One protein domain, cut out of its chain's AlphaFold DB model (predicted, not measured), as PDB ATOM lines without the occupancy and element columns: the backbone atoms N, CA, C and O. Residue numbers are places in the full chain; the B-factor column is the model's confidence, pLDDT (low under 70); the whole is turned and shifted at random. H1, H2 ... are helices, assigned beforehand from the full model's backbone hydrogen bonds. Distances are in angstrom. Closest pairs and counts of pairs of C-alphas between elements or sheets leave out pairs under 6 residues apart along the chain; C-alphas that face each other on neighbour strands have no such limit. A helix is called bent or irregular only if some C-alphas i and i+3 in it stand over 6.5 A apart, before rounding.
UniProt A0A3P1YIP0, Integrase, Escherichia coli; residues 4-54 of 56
ATOM      1  N   MET A   4      75.055  59.920  20.306       63.50
ATOM      2  CA  MET A   4      74.300  60.945  19.573       63.50
ATOM      3  C   MET A   4      73.510  60.379  18.386       63.50
ATOM      4  O   MET A   4      72.383  60.807  18.151       63.50
ATOM      5  N   ASP A   5      74.052  59.393  17.671       60.06
ATOM      6  CA  ASP A   5      73.351  58.775  16.538       60.06
ATOM      7  C   ASP A   5      72.122  57.989  17.019       60.06
ATOM      8  O   ASP A   5      71.065  58.030  16.399       60.06
ATOM      9  N   VAL A   6      72.204  57.325  18.177       63.94
ATOM     10  CA  VAL A   6      71.075  56.568  18.745       63.94
ATOM     11  C   VAL A   6      69.946  57.494  19.203       63.94
ATOM     12  O   VAL A   6      68.778  57.207  18.939       63.94
ATOM     13  N   THR A   7      70.261  58.612  19.864       66.75
ATOM     14  CA  THR A   7      69.233  59.546  20.354       66.75
ATOM     15  C   THR A   7      68.555  60.324  19.226       66.75
ATOM     16  O   THR A   7      67.364  60.603  19.343       66.75
ATOM     17  N   GLN A   8      69.252  60.610  18.122       69.44
ATOM     18  CA  GLN A   8      68.679  61.267  16.937       69.44
ATOM     19  C   GLN A   8      67.938  60.293  16.008       69.44
ATOM     20  O   GLN A   8      66.898  60.634  15.444       69.44
ATOM     21  N   CYS A   9      68.417  59.054  15.859       73.12
ATOM     22  CA  CYS A   9      67.767  58.066  14.995       73.12
ATOM     23  C   CYS A   9      66.539  57.412  15.644       73.12
ATOM     24  O   CYS A   9      65.598  57.059  14.930       73.12
ATOM     25  N   ARG A  10      66.501  57.260  16.976       81.88
ATOM     26  CA  ARG A  10      65.395  56.587  17.685       81.88
ATOM     27  C   ARG A  10      64.020  57.227  17.423       81.88
ATOM     28  O   ARG A  10      63.108  56.469  17.101       81.88
ATOM     29  N   PRO A  11      63.834  58.561  17.483       83.88
ATOM     30  CA  PRO A  11      62.558  59.191  17.142       83.88
ATOM     31  C   PRO A  11      62.104  58.903  15.706       83.88
ATOM     32  O   PRO A  11      60.942  58.581  15.487       83.88
ATOM     33  N   CYS A  12      63.024  58.951  14.736       82.12
ATOM     34  CA  CYS A  12      62.723  58.666  13.330       82.12
ATOM     35  C   CYS A  12      62.298  57.202  13.117       82.12
ATOM     36  O   CYS A  12      61.330  56.925  12.410       82.12
ATOM     37  N   ILE A  13      62.978  56.261  13.781       83.88
ATOM     38  CA  ILE A  13      62.641  54.832  13.732       83.88
ATOM     39  C   ILE A  13      61.265  54.571  14.354       83.88
ATOM     40  O   ILE A  13      60.457  53.872  13.746       83.88
ATOM     41  N   ILE A  14      60.977  55.150  15.524       83.50
ATOM     42  CA  ILE A  14      59.676  55.003  16.198       83.50
ATOM     43  C   ILE A  14      58.562  55.598  15.338       83.50
ATOM     44  O   ILE A  14      57.584  54.916  15.055       83.50
ATOM     45  N   HIS A  15      58.741  56.824  14.845       86.81
ATOM     46  CA  HIS A  15      57.759  57.477  13.982       86.81
ATOM     47  C   HIS A  15      57.452  56.644  12.730       86.81
ATOM     48  O   HIS A  15      56.295  56.476  12.346       86.81
ATOM     49  N   LYS A  16      58.489  56.069  12.110       85.19
ATOM     50  CA  LYS A  16      58.330  55.195  10.947       85.19
ATOM     51  C   LYS A  16      57.633  53.878  11.299       85.19
ATOM     52  O   LYS A  16      56.808  53.424  10.514       85.19
ATOM     53  N   ALA A  17      57.932  53.278  12.449       88.44
ATOM     54  CA  ALA A  17      57.250  52.073  12.921       88.44
ATOM     55  C   ALA A  17      55.755  52.334  13.174       88.44
ATOM     56  O   ALA A  17      54.914  51.614  12.645       88.44
ATOM     57  N   GLU A  18      55.415  53.420  13.872       89.38
ATOM     58  CA  GLU A  18      54.025  53.830  14.111       89.38
ATOM     59  C   GLU A  18      53.270  54.122  12.811       89.38
ATOM     60  O   GLU A  18      52.097  53.772  12.673       89.38
ATOM     61  N   TYR A  19      53.928  54.765  11.842       88.38
ATOM     62  CA  TYR A  19      53.356  54.987  10.518       88.38
ATOM     63  C   TYR A  19      53.050  53.660   9.812       88.38
ATOM     64  O   TYR A  19      51.943  53.474   9.310       88.38
ATOM     65  N   LEU A  20      53.997  52.716   9.819       90.75
ATOM     66  CA  LEU A  20      53.806  51.394   9.221       90.75
ATOM     67  C   LEU A  20      52.672  50.617   9.895       90.75
ATOM     68  O   LEU A  20      51.890  49.976   9.199       90.75
ATOM     69  N   ASP A  21      52.544  50.690  11.217       88.81
ATOM     70  CA  ASP A  21      51.469  50.004  11.935       88.81
ATOM     71  C   ASP A  21      50.091  50.613  11.639       88.81
ATOM     72  O   ASP A  21      49.129  49.877  11.418       88.81
ATOM     73  N   LYS A  22      49.996  51.942  11.493       90.19
ATOM     74  CA  LYS A  22      48.773  52.601  10.998       90.19
ATOM     75  C   LYS A  22      48.429  52.167   9.569       90.19
ATOM     76  O   LYS A  22      47.260  51.916   9.275       90.19
ATOM     77  N   CYS A  23      49.425  52.034   8.690       90.75
ATOM     78  CA  CYS A  23      49.218  51.512   7.337       90.75
ATOM     79  C   CYS A  23      48.721  50.062   7.354       90.75
ATOM     80  O   CYS A  23      47.792  49.743   6.618       90.75
ATOM     81  N   LYS A  24      49.283  49.197   8.209       92.88
ATOM     82  CA  LYS A  24      48.829  47.804   8.355       92.88
ATOM     83  C   LYS A  24      47.384  47.718   8.823       92.88
ATOM     84  O   LYS A  24      46.635  46.925   8.269       92.88
ATOM     85  N   LEU A  25      46.985  48.538   9.799       90.88
ATOM     86  CA  LEU A  25      45.604  48.562  10.286       90.88
ATOM     87  C   LEU A  25      44.623  48.903   9.158       90.88
ATOM     88  O   LEU A  25      43.595  48.252   8.997       90.88
ATOM     89  N   MET A  26      44.971  49.901   8.345       90.88
ATOM     90  CA  MET A  26      44.176  50.278   7.181       90.88
ATOM     91  C   MET A  26      44.152  49.154   6.129       90.88
ATOM     92  O   MET A  26      43.090  48.841   5.602       90.88
ATOM     93  N   LEU A  27      45.290  48.506   5.853       92.44
ATOM     94  CA  LEU A  27      45.355  47.365   4.933       92.44
ATOM     95  C   LEU A  27      44.520  46.175   5.411       92.44
ATOM     96  O   LEU A  27      43.848  45.563   4.587       92.44
ATOM     97  N   GLN A  28      44.532  45.867   6.709       91.06
ATOM     98  CA  GLN A  28      43.712  44.797   7.274       91.06
ATOM     99  C   GLN A  28      42.231  45.065   7.011       91.06
ATOM    100  O   GLN A  28      41.532  44.198   6.499       91.06
ATOM    101  N   TRP A  29      41.789  46.306   7.228       93.62
ATOM    102  CA  TRP A  29      40.422  46.705   6.910       93.62
ATOM    103  C   TRP A  29      40.074  46.492   5.425       93.62
ATOM    104  O   TRP A  29      38.971  46.048   5.114       93.62
ATOM    105  N   TRP A  30      41.003  46.756   4.497       93.62
ATOM    106  CA  TRP A  30      40.777  46.470   3.074       93.62
ATOM    107  C   TRP A  30      40.721  44.984   2.755       93.62
ATOM    108  O   TRP A  30      39.939  44.597   1.892       93.62
ATOM    109  N   VAL A  31      41.543  44.163   3.410       94.25
ATOM    110  CA  VAL A  31      41.495  42.705   3.249       94.25
ATOM    111  C   VAL A  31      40.112  42.203   3.643       94.25
ATOM    112  O   VAL A  31      39.461  41.545   2.837       94.25
ATOM    113  N   ASP A  32      39.628  42.606   4.816       91.81
ATOM    114  CA  ASP A  32      38.335  42.169   5.336       91.81
ATOM    115  C   ASP A  32      37.166  42.700   4.475       91.81
ATOM    116  O   ASP A  32      36.194  41.988   4.212       91.81
ATOM    117  N   PHE A  33      37.270  43.935   3.963       92.38
ATOM    118  CA  PHE A  33      36.303  44.513   3.022       92.38
ATOM    119  C   PHE A  33      36.247  43.751   1.692       92.38
ATOM    120  O   PHE A  33      35.162  43.479   1.170       92.38
ATOM    121  N   LEU A  34      37.408  43.447   1.106       93.06
ATOM    122  CA  LEU A  34      37.488  42.740  -0.170       93.06
ATOM    123  C   LEU A  34      37.016  41.295  -0.035       93.06
ATOM    124  O   LEU A  34      36.388  40.789  -0.962       93.06
ATOM    125  N   ASP A  35      37.283  40.655   1.101       93.06
ATOM    126  CA  ASP A  35      36.810  39.305   1.386       93.06
ATOM    127  C   ASP A  35      35.282  39.270   1.518       93.06
ATOM    128  O   ASP A  35      34.622  38.512   0.810       93.06
ATOM    129  N   ALA A  36      34.694  40.205   2.273       90.88
ATOM    130  CA  ALA A  36      33.238  40.363   2.345       90.88
ATOM    131  C   ALA A  36      32.602  40.629   0.967       90.88
ATOM    132  O   ALA A  36      31.488  40.178   0.686       90.88
ATOM    133  N   ASN A  37      33.323  41.318   0.074       92.25
ATOM    134  CA  ASN A  37      32.868  41.568  -1.293       92.25
ATOM    135  C   ASN A  37      32.877  40.338  -2.205       92.25
ATOM    136  O   ASN A  37      32.211  40.361  -3.242       92.25
ATOM    137  N   ARG A  38      33.590  39.264  -1.845       91.12
ATOM    138  CA  ARG A  38      33.547  37.999  -2.598       91.12
ATOM    139  C   ARG A  38      32.197  37.310  -2.472       91.12
ATOM    140  O   ARG A  38      31.748  36.680  -3.423       91.12
ATOM    141  N   GLU A  39      31.561  37.438  -1.314       88.50
ATOM    142  CA  GLU A  39      30.270  36.816  -1.024       88.50
ATOM    143  C   GLU A  39      29.099  37.707  -1.445       88.50
ATOM    144  O   GLU A  39      28.073  37.221  -1.926       88.50
ATOM    145  N   ARG A  40      29.241  39.030  -1.284       84.94
ATOM    146  CA  ARG A  40      28.185  39.999  -1.581       84.94
ATOM    147  C   ARG A  40      28.780  41.333  -2.000       84.94
ATOM    148  O   ARG A  40      29.589  41.894  -1.279       84.94
ATOM    149  N   ALA A  41      28.298  41.906  -3.102       88.75
ATOM    150  CA  ALA A  41      28.670  43.269  -3.474       88.75
ATOM    151  C   ALA A  41      28.203  44.261  -2.389       88.75
ATOM    152  O   ALA A  41      26.999  44.479  -2.216       88.75
ATOM    153  N   ILE A  42      29.149  44.833  -1.641       92.56
ATOM    154  CA  ILE A  42      28.912  45.757  -0.526       92.56
ATOM    155  C   ILE A  42      29.784  46.992  -0.743       92.56
ATOM    156  O   ILE A  42      30.983  46.898  -1.007       92.56
ATOM    157  N   THR A  43      29.196  48.180  -0.612       91.69
ATOM    158  CA  THR A  43      29.961  49.420  -0.758       91.69
ATOM    159  C   THR A  43      30.891  49.635   0.444       91.69
ATOM    160  O   THR A  43      30.561  49.221   1.559       91.69
ATOM    161  N   PRO A  44      32.032  50.330   0.280       88.69
ATOM    162  CA  PRO A  44      32.929  50.628   1.401       88.69
ATOM    163  C   PRO A  44      32.235  51.347   2.569       88.69
ATOM    164  O   PRO A  44      32.562  51.113   3.731       88.69
ATOM    165  N   PHE A  45      31.252  52.202   2.270       89.50
ATOM    166  CA  PHE A  45      30.500  52.949   3.278       89.50
ATOM    167  C   PHE A  45      29.559  52.050   4.089       89.50
ATOM    168  O   PHE A  45      29.478  52.183   5.311       89.50
ATOM    169  N   ASP A  46      28.883  51.113   3.427       90.25
ATOM    170  CA  ASP A  46      28.005  50.158   4.104       90.25
ATOM    171  C   ASP A  46      28.814  49.149   4.923       90.25
ATOM    172  O   ASP A  46      28.453  48.847   6.061       90.25
ATOM    173  N   TYR A  47      29.964  48.706   4.406       90.69
ATOM    174  CA  TYR A  47      30.887  47.850   5.147       90.69
ATOM    175  C   TYR A  47      31.425  48.536   6.411       90.69
ATOM    176  O   TYR A  47      31.439  47.934   7.483       90.69
ATOM    177  N   ALA A  48      31.782  49.823   6.334       89.56
ATOM    178  CA  ALA A  48      32.200  50.600   7.501       89.56
ATOM    179  C   ALA A  48      31.111  50.685   8.588       89.56
ATOM    180  O   ALA A  48      31.434  50.654   9.776       89.56
ATOM    181  N   LYS A  49      29.828  50.773   8.203       88.94
ATOM    182  CA  LYS A  49      28.704  50.755   9.154       88.94
ATOM    183  C   LYS A  49      28.545  49.398   9.831       88.94
ATOM    184  O   LYS A  49      28.362  49.362  11.043       88.94
ATOM    185  N   ILE A  50      28.639  48.311   9.064       84.88
ATOM    186  CA  ILE A  50      28.543  46.940   9.587       84.88
ATOM    187  C   ILE A  50      29.698  46.664  10.558       84.88
ATOM    188  O   ILE A  50      29.469  46.225  11.679       84.88
ATOM    189  N   ASN A  51      30.931  47.004  10.171       81.38
ATOM    190  CA  ASN A  51      32.116  46.751  10.991       81.38
ATOM    191  C   ASN A  51      32.118  47.563  12.306       81.38
ATOM    192  O   ASN A  51      32.626  47.104  13.322       81.38
ATOM    193  N   ARG A  52      31.495  48.752  12.329       74.06
ATOM    194  CA  ARG A  52      31.309  49.539  13.565       74.06
ATOM    195  C   ARG A  52      30.252  48.976  14.515       74.06
ATOM    196  O   ARG A  52      30.325  49.270  15.700       74.06
ATOM    197  N   GLY A  53      29.268  48.240  14.001       63.44
ATOM    198  CA  GLY A  53      28.192  47.643  14.799       63.44
ATOM    199  C   GLY A  53      28.565  46.315  15.460       63.44
ATOM    200  O   GLY A  53      27.839  45.859  16.332       63.44
ATOM    201  N   ASN A  54      29.693  45.713  15.070       59.78
ATOM    202  CA  ASN A  54      30.151  44.408  15.560       59.78
ATOM    203  C   ASN A  54      31.172  44.500  16.713       59.78
ATOM    204  O   ASN A  54      31.732  43.481  17.105       59.78
TER     205      ASN A  54
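What this domain is: This is residues 4 to 54 of the 56 residues of the protein "Integrase" of Escherichia coli (UniProt A0A3P1YIP0). One long helix, H1, makes nearly the whole length of this model, and after its last residues the chain folds back through a tight link into a short helix, H2, which is set crosswise beside the last part of H1, near Phe 33, close to it but not clearly touching. Residues 4 to 28 of H1 stand free and stick out as that arm. The printed part has 51 residues with two named helices, H1 then H2 along the chain, and no named strand; its class is all helix. It is extended, with a radius of gyration of the C-alphas of 17.1 A, and it is a rod that spans 55 by 20 by 14 A.

Where its parts are: Find C-alpha 4 at (74.300, 60.945, 19.573); from there H1, residues 4 to 39, runs 54.3 A to C-alpha 39 at (30.270, 36.816, -1.024). H1 is neither bent nor irregular, but only just: C-alphas 8 and 11 are 6.5 A apart. Past the link, look for H2, residues 44 to 53, which ends with C-alpha 53 at (28.192, 47.643, 14.799).

How they stand to each other: Start from H1 and look at Phe 33: its C-alpha and that of Tyr 47 in H2 are the closest of the two helices, 6.7 A apart. H1 and H2 are close but not clearly touching, with 2 pairs of C-alphas within 8 A. Their lines stand about perpendicular, at 81 degrees. In H2 every O i to N i+4 pair is within hydrogen-bond range; in H1 29 of 32 are.

The domain as a whole: The two C-alphas farthest apart are those of Met 4 and Arg 40, at 54.9 A. The printed part has no cut, and the link from H1 to H2, 4 residues, is tight. The mean pLDDT of the printed part is 85.1; look for values under 70 at residues 4 to 8 and 53 to 54.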